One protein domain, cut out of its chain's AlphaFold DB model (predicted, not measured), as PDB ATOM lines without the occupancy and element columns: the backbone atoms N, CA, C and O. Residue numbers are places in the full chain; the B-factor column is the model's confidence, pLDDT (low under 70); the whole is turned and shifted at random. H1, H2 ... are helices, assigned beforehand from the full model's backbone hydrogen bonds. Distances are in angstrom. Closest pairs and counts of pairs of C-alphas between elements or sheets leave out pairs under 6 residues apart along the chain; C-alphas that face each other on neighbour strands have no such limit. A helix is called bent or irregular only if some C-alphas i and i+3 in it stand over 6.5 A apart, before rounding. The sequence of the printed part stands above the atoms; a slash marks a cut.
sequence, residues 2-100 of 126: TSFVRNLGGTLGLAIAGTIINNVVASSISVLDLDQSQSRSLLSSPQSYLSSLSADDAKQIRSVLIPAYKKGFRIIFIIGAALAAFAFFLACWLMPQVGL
ATOM      1  N   THR A   2      88.570 276.912 238.572       63.69
ATOM      2  CA  THR A   2      89.584 275.890 238.218       63.69
ATOM      3  C   THR A   2      89.564 275.416 236.752       63.69
ATOM      4  O   THR A   2      90.618 275.209 236.156       63.69
ATOM      5  N   SER A   3      88.386 275.294 236.124       71.19
ATOM      6  CA  SER A   3      88.279 274.860 234.716       71.19
ATOM      7  C   SER A   3      88.743 275.903 233.694       71.19
ATOM      8  O   SER A   3      89.235 275.520 232.638       71.19
ATOM      9  N   PHE A   4      88.628 277.203 233.995       81.31
ATOM     10  CA  PHE A   4      89.061 278.265 233.079       81.31
ATOM     11  C   PHE A   4      90.585 278.296 232.959       81.31
ATOM     12  O   PHE A   4      91.114 278.239 231.855       81.31
ATOM     13  N   VAL A   5      91.287 278.282 234.098       81.19
ATOM     14  CA  VAL A   5      92.758 278.270 234.148       81.19
ATOM     15  C   VAL A   5      93.321 277.027 233.455       81.19
ATOM     16  O   VAL A   5      94.284 277.123 232.702       81.19
ATOM     17  N   ARG A   6      92.681 275.864 233.635       80.38
ATOM     18  CA  ARG A   6      93.079 274.619 232.962       80.38
ATOM     19  C   ARG A   6      92.875 274.672 231.443       80.38
ATOM     20  O   ARG A   6      93.782 274.297 230.707       80.38
ATOM     21  N   ASN A   7      91.719 275.144 230.972       86.88
ATOM     22  CA  ASN A   7      91.457 275.285 229.534       86.88
ATOM     23  C   ASN A   7      92.390 276.321 228.890       86.88
ATOM     24  O   ASN A   7      92.905 276.082 227.800       86.88
ATOM     25  N   LEU A   8      92.662 277.423 229.593       87.12
ATOM     26  CA  LEU A   8      93.618 278.444 229.171       87.12
ATOM     27  C   LEU A   8      95.045 277.883 229.086       87.12
ATOM     28  O   LEU A   8      95.751 278.141 228.118       87.12
ATOM     29  N   GLY A   9      95.461 277.068 230.057       84.62
ATOM     30  CA  GLY A   9      96.754 276.384 230.019       84.62
ATOM     31  C   GLY A   9      96.893 275.442 228.818       84.62
ATOM     32  O   GLY A   9      97.957 275.387 228.209       84.62
ATOM     33  N   GLY A  10      95.817 274.753 228.428       88.19
ATOM     34  CA  GLY A  10      95.803 273.892 227.242       88.19
ATOM     35  C   GLY A  10      95.988 274.665 225.932       88.19
ATOM     36  O   GLY A  10      96.823 274.290 225.110       88.19
ATOM     37  N   THR A  11      95.252 275.763 225.743       91.81
ATOM     38  CA  THR A  11      95.342 276.575 224.517       91.81
ATOM     39  C   THR A  11      96.659 277.343 224.428       91.81
ATOM     40  O   THR A  11      97.322 277.299 223.391       91.81
ATOM     41  N   LEU A  12      97.085 277.989 225.519       90.62
ATOM     42  CA  LEU A  12      98.377 278.675 225.585       90.62
ATOM     43  C   LEU A  12      99.531 277.689 225.414       90.62
ATOM     44  O   LEU A  12     100.447 277.950 224.639       90.62
ATOM     45  N   GLY A  13      99.471 276.535 226.082       90.44
ATOM     46  CA  GLY A  13     100.483 275.489 225.971       90.44
ATOM     47  C   GLY A  13     100.662 275.009 224.532       90.44
ATOM     48  O   GLY A  13     101.795 274.886 224.068       90.44
ATOM     49  N   LEU A  14      99.564 274.816 223.795       92.31
ATOM     50  CA  LEU A  14      99.616 274.428 222.387       92.31
ATOM     51  C   LEU A  14     100.217 275.527 221.499       92.31
ATOM     52  O   LEU A  14     101.062 275.231 220.655       92.31
ATOM     53  N   ALA A  15      99.826 276.788 221.697       93.81
ATOM     54  CA  ALA A  15     100.360 277.913 220.927       93.81
ATOM     55  C   ALA A  15     101.871 278.099 221.153       93.81
ATOM     56  O   ALA A  15     102.640 278.278 220.202       93.81
ATOM     57  N   ILE A  16     102.314 277.990 222.409       91.75
ATOM     58  CA  ILE A  16     103.730 278.051 222.784       91.75
ATOM     59  C   ILE A  16     104.484 276.863 222.177       91.75
ATOM     60  O   ILE A  16     105.522 277.061 221.549       91.75
ATOM     61  N   ALA A  17     103.951 275.643 222.287       92.50
ATOM     62  CA  ALA A  17     104.559 274.450 221.698       92.50
ATOM     63  C   ALA A  17     104.708 274.567 220.173       92.50
ATOM     64  O   ALA A  17     105.785 274.294 219.641       92.50
ATOM     65  N   GLY A  18     103.666 275.029 219.474       90.81
ATOM     66  CA  GLY A  18     103.706 275.277 218.031       90.81
ATOM     67  C   GLY A  18     104.769 276.307 217.650       90.81
ATOM     68  O   GLY A  18     105.542 276.082 216.721       90.81
ATOM     69  N   THR A  19     104.877 277.389 218.424       92.62
ATOM     70  CA  THR A  19     105.893 278.434 218.226       92.62
ATOM     71  C   THR A  19     107.310 277.905 218.452       92.62
ATOM     72  O   THR A  19     108.210 278.185 217.660       92.62
ATOM     73  N   ILE A  20     107.528 277.109 219.503       92.88
ATOM     74  CA  ILE A  20     108.832 276.499 219.795       92.88
ATOM     75  C   ILE A  20     109.236 275.556 218.665       92.88
ATOM     76  O   ILE A  20     110.348 275.664 218.151       92.88
ATOM     77  N   ILE A  21     108.346 274.647 218.260       91.44
ATOM     78  CA  ILE A  21     108.631 273.689 217.187       91.44
ATOM     79  C   ILE A  21     108.939 274.429 215.887       91.44
ATOM     80  O   ILE A  21     109.943 274.115 215.251       91.44
ATOM     81  N   ASN A  22     108.130 275.424 215.516       91.00
ATOM     82  CA  ASN A  22     108.329 276.177 214.281       91.00
ATOM     83  C   ASN A  22     109.698 276.872 214.262       91.00
ATOM     84  O   ASN A  22     110.454 276.680 213.316       91.00
ATOM     85  N   ASN A  23     110.071 277.568 215.340       91.19
ATOM     86  CA  ASN A  23     111.372 278.236 215.433       91.19
ATOM     87  C   ASN A  23     112.552 277.251 215.422       91.19
ATOM     88  O   ASN A  23     113.541 277.469 214.721       91.19
ATOM     89  N   VAL A  24     112.464 276.144 216.168       91.31
ATOM     90  CA  VAL A  24     113.541 275.140 216.217       91.31
ATOM     91  C   VAL A  24     113.729 274.482 214.853       91.31
ATOM     92  O   VAL A  24     114.865 274.345 214.397       91.31
ATOM     93  N   VAL A  25     112.639 274.109 214.181       88.81
ATOM     94  CA  VAL A  25     112.707 273.511 212.845       88.81
ATOM     95  C   VAL A  25     113.202 274.534 211.827       88.81
ATOM     96  O   VAL A  25     114.151 274.219 211.118       88.81
ATOM     97  N   ALA A  26     112.674 275.763 211.816       88.00
ATOM     98  CA  ALA A  26     113.119 276.842 210.928       88.00
ATOM     99  C   ALA A  26     114.631 277.107 211.046       88.00
ATOM    100  O   ALA A  26     115.328 277.174 210.038       88.00
ATOM    101  N   SER A  27     115.159 277.163 212.273       87.75
ATOM    102  CA  SER A  27     116.602 277.340 212.509       87.75
ATOM    103  C   SER A  27     117.456 276.135 212.101       87.75
ATOM    104  O   SER A  27     118.645 276.278 211.840       87.75
ATOM    105  N   SER A  28     116.876 274.932 212.069       86.00
ATOM    106  CA  SER A  28     117.599 273.720 211.671       86.00
ATOM    107  C   SER A  28     117.614 273.555 210.153       86.00
ATOM    108  O   SER A  28     118.597 273.071 209.599       86.00
ATOM    109  N   ILE A  29     116.537 273.970 209.480       84.06
ATOM    110  CA  ILE A  29     116.431 273.898 208.022       84.06
ATOM    111  C   ILE A  29     117.107 275.066 207.313       84.06
ATOM    112  O   ILE A  29     117.402 274.918 206.143       84.06
ATOM    113  N   SER A  30     117.416 276.176 207.994       82.69
ATOM    114  CA  SER A  30     118.191 277.280 207.402       82.69
ATOM    115  C   SER A  30     119.626 276.889 207.035       82.69
ATOM    116  O   SER A  30     120.315 277.641 206.360       82.69
ATOM    117  N   VAL A  31     120.101 275.741 207.530       80.44
ATOM    118  CA  VAL A  31     121.384 275.140 207.134       80.44
ATOM    119  C   VAL A  31     121.257 274.404 205.796       80.44
ATOM    120  O   VAL A  31     122.255 274.185 205.116       80.44
ATOM    121  N   LEU A  32     120.040 274.012 205.410       72.62
ATOM    122  CA  LEU A  32     119.760 273.575 204.054       72.62
ATOM    123  C   LEU A  32     119.511 274.837 203.229       72.62
ATOM    124  O   LEU A  32     118.735 275.698 203.638       72.62
ATOM    125  N   ASP A  33     120.169 274.941 202.082       76.25
ATOM    126  CA  ASP A  33     120.059 276.067 201.147       76.25
ATOM    127  C   ASP A  33     118.703 276.035 200.405       76.25
ATOM    128  O   ASP A  33     118.617 275.916 199.185       76.25
ATOM    129  N   LEU A  34     117.611 275.999 201.175       78.00
ATOM    130  CA  LEU A  34     116.237 275.909 200.699       78.00
ATOM    131  C   LEU A  34     115.708 277.305 200.406       78.00
ATOM    132  O   LEU A  34     115.827 278.220 201.224       78.00
ATOM    133  N   ASP A  35     115.002 277.433 199.287       80.69
ATOM    134  CA  ASP A  35     114.294 278.666 198.969       80.69
ATOM    135  C   ASP A  35     113.210 278.988 200.025       80.69
ATOM    136  O   ASP A  35     112.673 278.110 200.719       80.69
ATOM    137  N   GLN A  36     112.847 280.267 200.147       76.94
ATOM    138  CA  GLN A  36     111.852 280.751 201.108       76.94
ATOM    139  C   GLN A  36     110.491 280.052 200.928       76.94
ATOM    140  O   GLN A  36     109.798 279.768 201.914       76.94
ATOM    141  N   SER A  37     110.111 279.748 199.681       78.19
ATOM    142  CA  SER A  37     108.876 279.027 199.356       78.19
ATOM    143  C   SER A  37     108.919 277.571 199.833       78.19
ATOM    144  O   SER A  37     107.980 277.094 200.472       78.19
ATOM    145  N   GLN A  38     110.050 276.897 199.617       79.56
ATOM    146  CA  GLN A  38     110.283 275.513 200.023       79.56
ATOM    147  C   GLN A  38     110.317 275.370 201.542       79.56
ATOM    148  O   GLN A  38     109.668 274.481 202.094       79.56
ATOM    149  N   SER A  39     110.988 276.297 202.227       79.62
ATOM    150  CA  SER A  39     111.019 276.358 203.689       79.62
ATOM    151  C   SER A  39     109.614 276.501 204.279       79.62
ATOM    152  O   SER A  39     109.263 275.798 205.226       79.62
ATOM    153  N   ARG A  40     108.761 277.357 203.692       81.75
ATOM    154  CA  ARG A  40     107.358 277.493 204.121       81.75
ATOM    155  C   ARG A  40     106.545 276.225 203.875       81.75
ATOM    156  O   ARG A  40     105.852 275.799 204.793       81.75
ATOM    157  N   SER A  41     106.649 275.613 202.693       81.25
ATOM    158  CA  SER A  41     105.949 274.355 202.384       81.25
ATOM    159  C   SER A  41     106.377 273.205 203.295       81.25
ATOM    160  O   SER A  41     105.535 272.419 203.736       81.25
ATOM    161  N   LEU A  42     107.665 273.122 203.625       81.75
ATOM    162  CA  LEU A  42     108.192 272.119 204.543       81.75
ATOM    163  C   LEU A  42     107.697 272.346 205.978       81.75
ATOM    164  O   LEU A  42     107.336 271.383 206.649       81.75
ATOM    165  N   LEU A  43     107.627 273.598 206.445       82.06
ATOM    166  CA  LEU A  43     107.108 273.933 207.776       82.06
ATOM    167  C   LEU A  43     105.587 273.742 207.890       82.06
ATOM    168  O   LEU A  43     105.104 273.372 208.959       82.06
ATOM    169  N   SER A  44     104.827 273.988 206.818       82.62
ATOM    170  CA  SER A  44     103.367 273.831 206.816       82.62
ATOM    171  C   SER A  44     102.927 272.381 206.639       82.62
ATOM    172  O   SER A  44     101.907 271.970 207.188       82.62
ATOM    173  N   SER A  45     103.642 271.598 205.831       82.06
ATOM    174  CA  SER A  45     103.277 270.213 205.516       82.06
ATOM    175  C   SER A  45     104.519 269.371 205.205       82.06
ATOM    176  O   SER A  45     104.758 269.021 204.045       82.06
ATOM    177  N   PRO A  46     105.279 268.964 206.238       81.62
ATOM    178  CA  PRO A  46     106.543 268.258 206.052       81.62
ATOM    179  C   PRO A  46     106.374 266.950 205.279       81.62
ATOM    180  O   PRO A  46     107.172 266.627 204.407       81.62
ATOM    181  N   GLN A  47     105.304 266.204 205.562       82.06
ATOM    182  CA  GLN A  47     105.037 264.932 204.896       82.06
ATOM    183  C   GLN A  47     104.686 265.116 203.417       82.06
ATOM    184  O   GLN A  47     105.189 264.369 202.587       82.06
ATOM    185  N   SER A  48     103.880 266.127 203.076       82.12
ATOM    186  CA  SER A  48     103.531 266.413 201.678       82.12
ATOM    187  C   SER A  48     104.745 266.879 200.880       82.12
ATOM    188  O   SER A  48     104.923 266.450 199.745       82.12
ATOM    189  N   TYR A  49     105.593 267.717 201.482       82.69
ATOM    190  CA  TYR A  49     106.805 268.221 200.842       82.69
ATOM    191  C   TYR A  49     107.856 267.118 200.643       82.69
ATOM    192  O   TYR A  49     108.464 267.008 199.584       82.69
ATOM    193  N   LEU A  50     108.033 266.236 201.631       83.19
ATOM    194  CA  LEU A  50     108.950 265.101 201.510       83.19
ATOM    195  C   LEU A  50     108.488 264.069 200.473       83.19
ATOM    196  O   LEU A  50     109.330 263.415 199.871       83.19
ATOM    197  N   SER A  51     107.178 263.916 200.267       83.88
ATOM    198  CA  SER A  51     106.630 263.008 199.252       83.88
ATOM    199  C   SER A  51     106.751 263.537 197.820       83.88
ATOM    200  O   SER A  51     106.652 262.742 196.892       83.88
ATOM    201  N   SER A  52     106.949 264.846 197.618       84.06
ATOM    202  CA  SER A  52     107.164 265.429 196.282       84.06
ATOM    203  C   SER A  52     108.625 265.399 195.820       84.06
ATOM    204  O   SER A  52     108.912 265.789 194.693       84.06
ATOM    205  N   LEU A  53     109.547 264.979 196.688       82.50
ATOM    206  CA  LEU A  53     110.985 264.930 196.426       82.50
ATOM    207  C   LEU A  53     111.441 263.531 195.998       82.50
ATOM    208  O   LEU A  53     110.788 262.530 196.298       82.50
ATOM    209  N   SER A  54     112.605 263.461 195.345       85.31
ATOM    210  CA  SER A  54     113.290 262.186 195.108       85.31
ATOM    211  C   SER A  54     113.621 261.500 196.440       85.31
ATOM    212  O   SER A  54     113.809 262.161 197.465       85.31
ATOM    213  N   ALA A  55     113.711 260.169 196.440       83.06
ATOM    214  CA  ALA A  55     113.963 259.388 197.651       83.06
ATOM    215  C   ALA A  55     115.267 259.800 198.363       83.06
ATOM    216  O   ALA A  55     115.313 259.804 199.596       83.06
ATOM    217  N   ASP A  56     116.292 260.186 197.599       83.25
ATOM    218  CA  ASP A  56     117.588 260.617 198.129       83.25
ATOM    219  C   ASP A  56     117.509 262.002 198.793       83.25
ATOM    220  O   ASP A  56     117.904 262.147 199.954       83.25
ATOM    221  N   ASP A  57     116.881 262.980 198.134       82.06
ATOM    222  CA  ASP A  57     116.671 264.328 198.684       82.06
ATOM    223  C   ASP A  57     115.778 264.284 199.931       82.06
ATOM    224  O   ASP A  57     116.074 264.883 200.969       82.06
ATOM    225  N   ALA A  58     114.700 263.496 199.884       83.56
ATOM    226  CA  ALA A  58     113.808 263.300 201.018       83.56
ATOM    227  C   ALA A  58     114.541 262.673 202.216       83.56
ATOM    228  O   ALA A  58     114.265 263.023 203.368       83.56
ATOM    229  N   LYS A  59     115.491 261.761 201.976       85.44
ATOM    230  CA  LYS A  59     116.302 261.136 203.028       85.44
ATOM    231  C   LYS A  59     117.278 262.133 203.650       85.44
ATOM    232  O   LYS A  59     117.390 262.166 204.879       85.44
ATOM    233  N   GLN A  60     117.920 262.974 202.839       84.62
ATOM    234  CA  GLN A  60     118.793 264.043 203.323       84.62
ATOM    235  C   GLN A  60     118.014 265.034 204.196       84.62
ATOM    236  O   GLN A  60     118.411 265.298 205.331       84.62
ATOM    237  N   ILE A  61     116.856 265.507 203.737       84.00
ATOM    238  CA  ILE A  61     116.030 266.449 204.501       84.00
ATOM    239  C   ILE A  61     115.512 265.802 205.790       84.00
ATOM    240  O   ILE A  61     115.594 266.408 206.859       84.00
ATOM    241  N   ARG A  62     115.052 264.542 205.746       85.75
ATOM    242  CA  ARG A  62     114.648 263.791 206.952       85.75
ATOM    243  C   ARG A  62     115.771 263.684 207.979       85.75
ATOM    244  O   ARG A  62     115.486 263.769 209.173       85.75
ATOM    245  N   SER A  63     117.018 263.521 207.537       87.69
ATOM    246  CA  SER A  63     118.172 263.404 208.437       87.69
ATOM    247  C   SER A  63     118.402 264.658 209.286       87.69
ATOM    248  O   SER A  63     118.874 264.538 210.413       87.69
ATOM    249  N   VAL A  64     117.988 265.832 208.801       86.00
ATOM    250  CA  VAL A  64     118.041 267.101 209.546       86.00
ATOM    251  C   VAL A  64     116.725 267.385 210.272       86.00
ATOM    252  O   VAL A  64     116.711 267.867 211.406       86.00
ATOM    253  N   LEU A  65     115.598 267.019 209.666       86.31
ATOM    254  CA  LEU A  65     114.272 267.312 210.192       86.31
ATOM    255  C   LEU A  65     113.930 266.496 211.449       86.31
ATOM    256  O   LEU A  65     113.410 267.038 212.423       86.31
ATOM    257  N   ILE A  66     114.251 265.199 211.466       88.50
ATOM    258  CA  ILE A  66     114.007 264.313 212.617       88.50
ATOM    259  C   ILE A  66     114.719 264.812 213.890       88.50
ATOM    260  O   ILE A  66     114.052 264.949 214.924       88.50
ATOM    261  N   PRO A  67     116.037 265.106 213.881       90.06
ATOM    262  CA  PRO A  67     116.702 265.622 215.073       90.06
ATOM    263  C   PRO A  67     116.190 267.011 215.471       90.06
ATOM    264  O   PRO A  67     116.104 267.283 216.671       90.06
ATOM    265  N   ALA A  68     115.776 267.853 214.517       89.44
ATOM    266  CA  ALA A  68     115.161 269.147 214.806       89.44
ATOM    267  C   ALA A  68     113.838 268.998 215.577       89.44
ATOM    268  O   ALA A  68     113.676 269.591 216.647       89.44
ATOM    269  N   TYR A  69     112.925 268.133 215.114       89.56
ATOM    270  CA  TYR A  69     111.687 267.831 215.842       89.56
ATOM    271  C   TYR A  69     111.970 267.241 217.219       89.56
ATOM    272  O   TYR A  69     111.396 267.688 218.212       89.56
ATOM    273  N   LYS A  70     112.898 266.282 217.315       92.94
ATOM    274  CA  LYS A  70     113.297 265.685 218.597       92.94
ATOM    275  C   LYS A  70     113.803 266.745 219.578       92.94
ATOM    276  O   LYS A  70     113.469 266.688 220.762       92.94
ATOM    277  N   LYS A  71     114.582 267.722 219.102       93.06
ATOM    278  CA  LYS A  71     115.052 268.860 219.902       93.06
ATOM    279  C   LYS A  71     113.886 269.743 220.354       93.06
ATOM    280  O   LYS A  71     113.814 270.056 221.539       93.06
ATOM    281  N   GLY A  72     112.959 270.080 219.458       91.69
ATOM    282  CA  GLY A  72     111.756 270.854 219.786       91.69
ATOM    283  C   GLY A  72     110.894 270.178 220.858       91.69
ATOM    284  O   GLY A  72     110.583 270.788 221.880       91.69
ATOM    285  N   PHE A  73     110.595 268.887 220.691       92.31
ATOM    286  CA  PHE A  73     109.841 268.106 221.680       92.31
ATOM    287  C   PHE A  73     110.561 267.993 223.021       92.31
ATOM    288  O   PHE A  73     109.924 268.092 224.068       92.31
ATOM    289  N   ARG A  74     111.890 267.841 223.015       95.44
ATOM    290  CA  ARG A  74     112.685 267.837 224.248       95.44
ATOM    291  C   ARG A  74     112.543 269.154 225.009       95.44
ATOM    292  O   ARG A  74     112.376 269.121 226.222       95.44
ATOM    293  N   ILE A  75     112.585 270.293 224.315       94.06
ATOM    294  CA  ILE A  75     112.407 271.613 224.936       94.06
ATOM    295  C   ILE A  75     111.012 271.720 225.564       94.06
ATOM    296  O   ILE A  75     110.906 272.084 226.732       94.06
ATOM    297  N   ILE A  76     109.962 271.335 224.833       93.69
ATOM    298  CA  ILE A  76     108.582 271.340 225.349       93.69
ATOM    299  C   ILE A  76     108.466 270.477 226.609       93.69
ATOM    300  O   ILE A  76     107.879 270.909 227.598       93.69
ATOM    301  N   PHE A  77     109.056 269.280 226.596       93.56
ATOM    302  CA  PHE A  77     109.016 268.375 227.738       93.56
ATOM    303  C   PHE A  77     109.738 268.951 228.961       93.56
ATOM    304  O   PHE A  77     109.201 268.900 230.063       93.56
ATOM    305  N   ILE A  78     110.923 269.542 228.774       95.38
ATOM    306  CA  ILE A  78     111.684 270.175 229.862       95.38
ATOM    307  C   ILE A  78     110.904 271.352 230.454       95.38
ATOM    308  O   ILE A  78     110.809 271.460 231.673       95.38
ATOM    309  N   ILE A  79     110.308 272.202 229.612       93.69
ATOM    310  CA  ILE A  79     109.473 273.322 230.064       93.69
ATOM    311  C   ILE A  79     108.274 272.794 230.857       93.69
ATOM    312  O   ILE A  79     108.028 273.256 231.968       93.69
ATOM    313  N   GLY A  80     107.565 271.791 230.336       92.44
ATOM    314  CA  GLY A  80     106.435 271.171 231.028       92.44
ATOM    315  C   GLY A  80     106.825 270.570 232.382       92.44
ATOM    316  O   GLY A  80     106.144 270.810 233.376       92.44
ATOM    317  N   ALA A  81     107.947 269.850 232.443       95.44
ATOM    318  CA  ALA A  81     108.472 269.280 233.681       95.44
ATOM    319  C   ALA A  81     108.868 270.366 234.696       95.44
ATOM    320  O   ALA A  81     108.548 270.246 235.877       95.44
ATOM    321  N   ALA A  82     109.506 271.447 234.238       95.94
ATOM    322  CA  ALA A  82     109.873 272.580 235.081       95.94
ATOM    323  C   ALA A  82     108.637 273.301 235.640       95.94
ATOM    324  O   ALA A  82     108.586 273.580 236.836       95.94
ATOM    325  N   LEU A  83     107.616 273.547 234.810       92.44
ATOM    326  CA  LEU A  83     106.350 274.138 235.255       92.44
ATOM    327  C   LEU A  83     105.618 273.230 236.248       92.44
ATOM    328  O   LEU A  83     105.071 273.729 237.225       92.44
ATOM    329  N   ALA A  84     105.618 271.914 236.026       92.81
ATOM    330  CA  ALA A  84     105.003 270.955 236.940       92.81
ATOM    331  C   ALA A  84     105.724 270.914 238.295       92.81
ATOM    332  O   ALA A  84     105.075 270.971 239.338       92.81
ATOM    333  N   ALA A  85     107.060 270.878 238.287       96.25
ATOM    334  CA  ALA A  85     107.861 270.948 239.505       96.25
ATOM    335  C   ALA A  85     107.614 272.266 240.251       96.25
ATOM    336  O   ALA A  85     107.344 272.262 241.449       96.25
ATOM    337  N   PHE A  86     107.621 273.394 239.541       94.75
ATOM    338  CA  PHE A  86     107.324 274.702 240.117       94.75
ATOM    339  C   PHE A  86     105.916 274.761 240.720       94.75
ATOM    340  O   PHE A  86     105.753 275.214 241.849       94.75
ATOM    341  N   ALA A  87     104.907 274.241 240.016       90.62
ATOM    342  CA  ALA A  87     103.539 274.155 240.518       90.62
ATOM    343  C   ALA A  87     103.437 273.281 241.775       90.62
ATOM    344  O   ALA A  87     102.699 273.631 242.691       90.62
ATOM    345  N   PHE A  88     104.193 272.183 241.850       92.12
ATOM    346  CA  PHE A  88     104.267 271.341 243.042       92.12
ATOM    347  C   PHE A  88     104.835 272.110 244.241       92.12
ATOM    348  O   PHE A  88     104.206 272.145 245.296       92.12
ATOM    349  N   PHE A  89     105.970 272.793 244.073       92.88
ATOM    350  CA  PHE A  89     106.558 273.599 245.148       92.88
ATOM    351  C   PHE A  89     105.650 274.753 245.569       92.88
ATOM    352  O   PHE A  89     105.481 274.989 246.765       92.88
ATOM    353  N   LEU A  90     105.024 275.439 244.609       89.88
ATOM    354  CA  LEU A  90     104.025 276.464 244.897       89.88
ATOM    355  C   LEU A  90     102.853 275.887 245.681       89.88
ATOM    356  O   LEU A  90     102.453 276.485 246.670       89.88
ATOM    357  N   ALA A  91     102.324 274.728 245.284       87.44
ATOM    358  CA  ALA A  91     101.247 274.074 246.012       87.44
ATOM    359  C   ALA A  91     101.671 273.771 247.453       87.44
ATOM    360  O   ALA A  91     100.948 274.144 248.370       87.44
ATOM    361  N   CYS A  92     102.855 273.189 247.668       86.56
ATOM    362  CA  CYS A  92     103.392 272.931 249.005       86.56
ATOM    363  C   CYS A  92     103.573 274.210 249.839       86.56
ATOM    364  O   CYS A  92     103.295 274.186 251.035       86.56
ATOM    365  N   TRP A  93     104.005 275.321 249.232       85.31
ATOM    366  CA  TRP A  93     104.186 276.601 249.930       85.31
ATOM    367  C   TRP A  93     102.859 277.295 250.239       85.31
ATOM    368  O   TRP A  93     102.724 277.886 251.305       85.31
ATOM    369  N   LEU A  94     101.889 277.274 249.321       80.25
ATOM    370  CA  LEU A  94     100.629 278.020 249.446       80.25
ATOM    371  C   LEU A  94      99.565 277.271 250.264       80.25
ATOM    372  O   LEU A  94      98.701 277.910 250.858       80.25
ATOM    373  N   MET A  95      99.632 275.937 250.352       73.94
ATOM    374  CA  MET A  95      98.694 275.134 251.158       73.94
ATOM    375  C   MET A  95      98.662 275.405 252.679       73.94
ATOM    376  O   MET A  95      97.581 275.252 253.247       73.94
ATOM    377  N   PRO A  96      99.734 275.844 253.371       67.25
ATOM    378  CA  PRO A  96      99.678 276.235 254.782       67.25
ATOM    379  C   PRO A  96      98.691 277.382 255.050       67.25
ATOM    380  O   PRO A  96      98.231 277.540 256.176       67.25
ATOM    381  N   GLN A  97      98.361 278.183 254.031       56.22
ATOM    382  CA  GLN A  97      97.532 279.387 254.156       56.22
ATOM    383  C   GLN A  97      96.031 279.113 254.003       56.22
ATOM    384  O   GLN A  97      95.227 280.017 254.205       56.22
ATOM    385  N   VAL A  98      95.629 277.871 253.712       56.44
ATOM    386  CA  VAL A  98      94.221 277.447 253.796       56.44
ATOM    387  C   VAL A  98      93.996 276.693 255.103       56.44
ATOM    388  O   VAL A  98      93.363 275.641 255.157       56.44
ATOM    389  N   GLY A  99      94.538 277.236 256.194       56.88
ATOM    390  CA  GLY A  99      93.988 276.938 257.501       56.88
ATOM    391  C   GLY A  99      92.535 277.391 257.479       56.88
ATOM    392  O   GLY A  99      92.263 278.586 257.418       56.88
ATOM    393  N   LEU A 100      91.603 276.444 257.552       55.12
ATOM    394  CA  LEU A 100      90.211 276.660 257.961       55.12
ATOM    395  C   LEU A 100      90.165 277.153 259.424       55.12
ATOM    396  O   LEU A 100      89.410 276.642 260.237       55.12
TER     397      LEU A 100
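Overview. This is residues 2 to 100 of the 126 residues of an uncharacterized protein of Penicillium subrubescens (UniProt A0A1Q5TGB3). Two long helices, H4 and H1, run opposite ways and come together along the last part of H1, then spread toward their free ends as a narrow V. The short helices H2 and H3 make a small head at the joined end, H2 beside the last residues of H1 and H3 beside the first residues of H4. Residues 2 to 12 and 81 to 100 stick out as two free arms. The printed part has 99 residues with four named helices, in the order H1, H2, H3, H4, and no named strand; the class is all helix. It is only just extended, close to loose, with a radius of gyration of the C-alphas of 19.4 A, and spans 68 by 22 by 19 A.

Arrangement. Start with the longest helix, H4, residues 55 to 97, which has a kink of 29 degrees near residue 62. With residues 64 to 76 alone it touches residues 17 to 29 of H1, which is residues 2 to 29. Look at the closest C-alphas of the two, those of Ile 21 and Gly 72, 5.0 A apart; the helices run opposite ways at a shallow tilt of 33 degrees, only just short of steep. With residues 58 to 62 alone, H4 touches H3, residues 46 to 51; the closest C-alphas, of Leu 50 and Ala 58, are 5.2 A apart. H3 and H4 form a helical hairpin, opposite ways at a shallow tilt of 17 degrees. With residues 22 to 29 alone, H1 touches H2, residues 36 to 44, closest at the C-alphas of Asn 22 and Leu 43, 7.0 A apart. H1 and H2 are also a helical hairpin, opposite ways at a tilt of 37 degrees, only just steep. H2 and H3 touch only at the corner by their link, with the C-alphas of Leu 42 and Tyr 49 closest, 5.6 A apart. H1 and H3 are apart, and so are H2 and H4. In H1, H2 and H3 every O i to N i+4 pair is within hydrogen-bond range; in H4 it is 35 of 39.

Along the chain. Find C-alpha 55 at (113.963, 259.388, 197.651); from there H4 runs 62.2 A to C-alpha 97 at (97.532, 279.387, 254.156). H4 is irregular, but only just: C-alphas 93 and 96 are 6.6 A apart. H1 begins at C-alpha 2, (89.584, 275.890, 238.218), and runs 40.5 A to C-alpha 29. H2 covers residues 36 to 44 in 12.3 A, and H3 residues 46 to 51 in 8.6 A.

Size, cuts and confidence. The two C-alphas farthest apart are those of Ser 54 and Leu 100, 68.5 A. Without the free stretches, the body of 68 residues spans 38 by 20 by 20 A. The printed part has no cut; the links H2 to H3 and H3 to H4 are tight, and H1 to H2 is short. The mean pLDDT of the printed part is 85.1; look for values under 70 at residue 2 and residues 96 to 100.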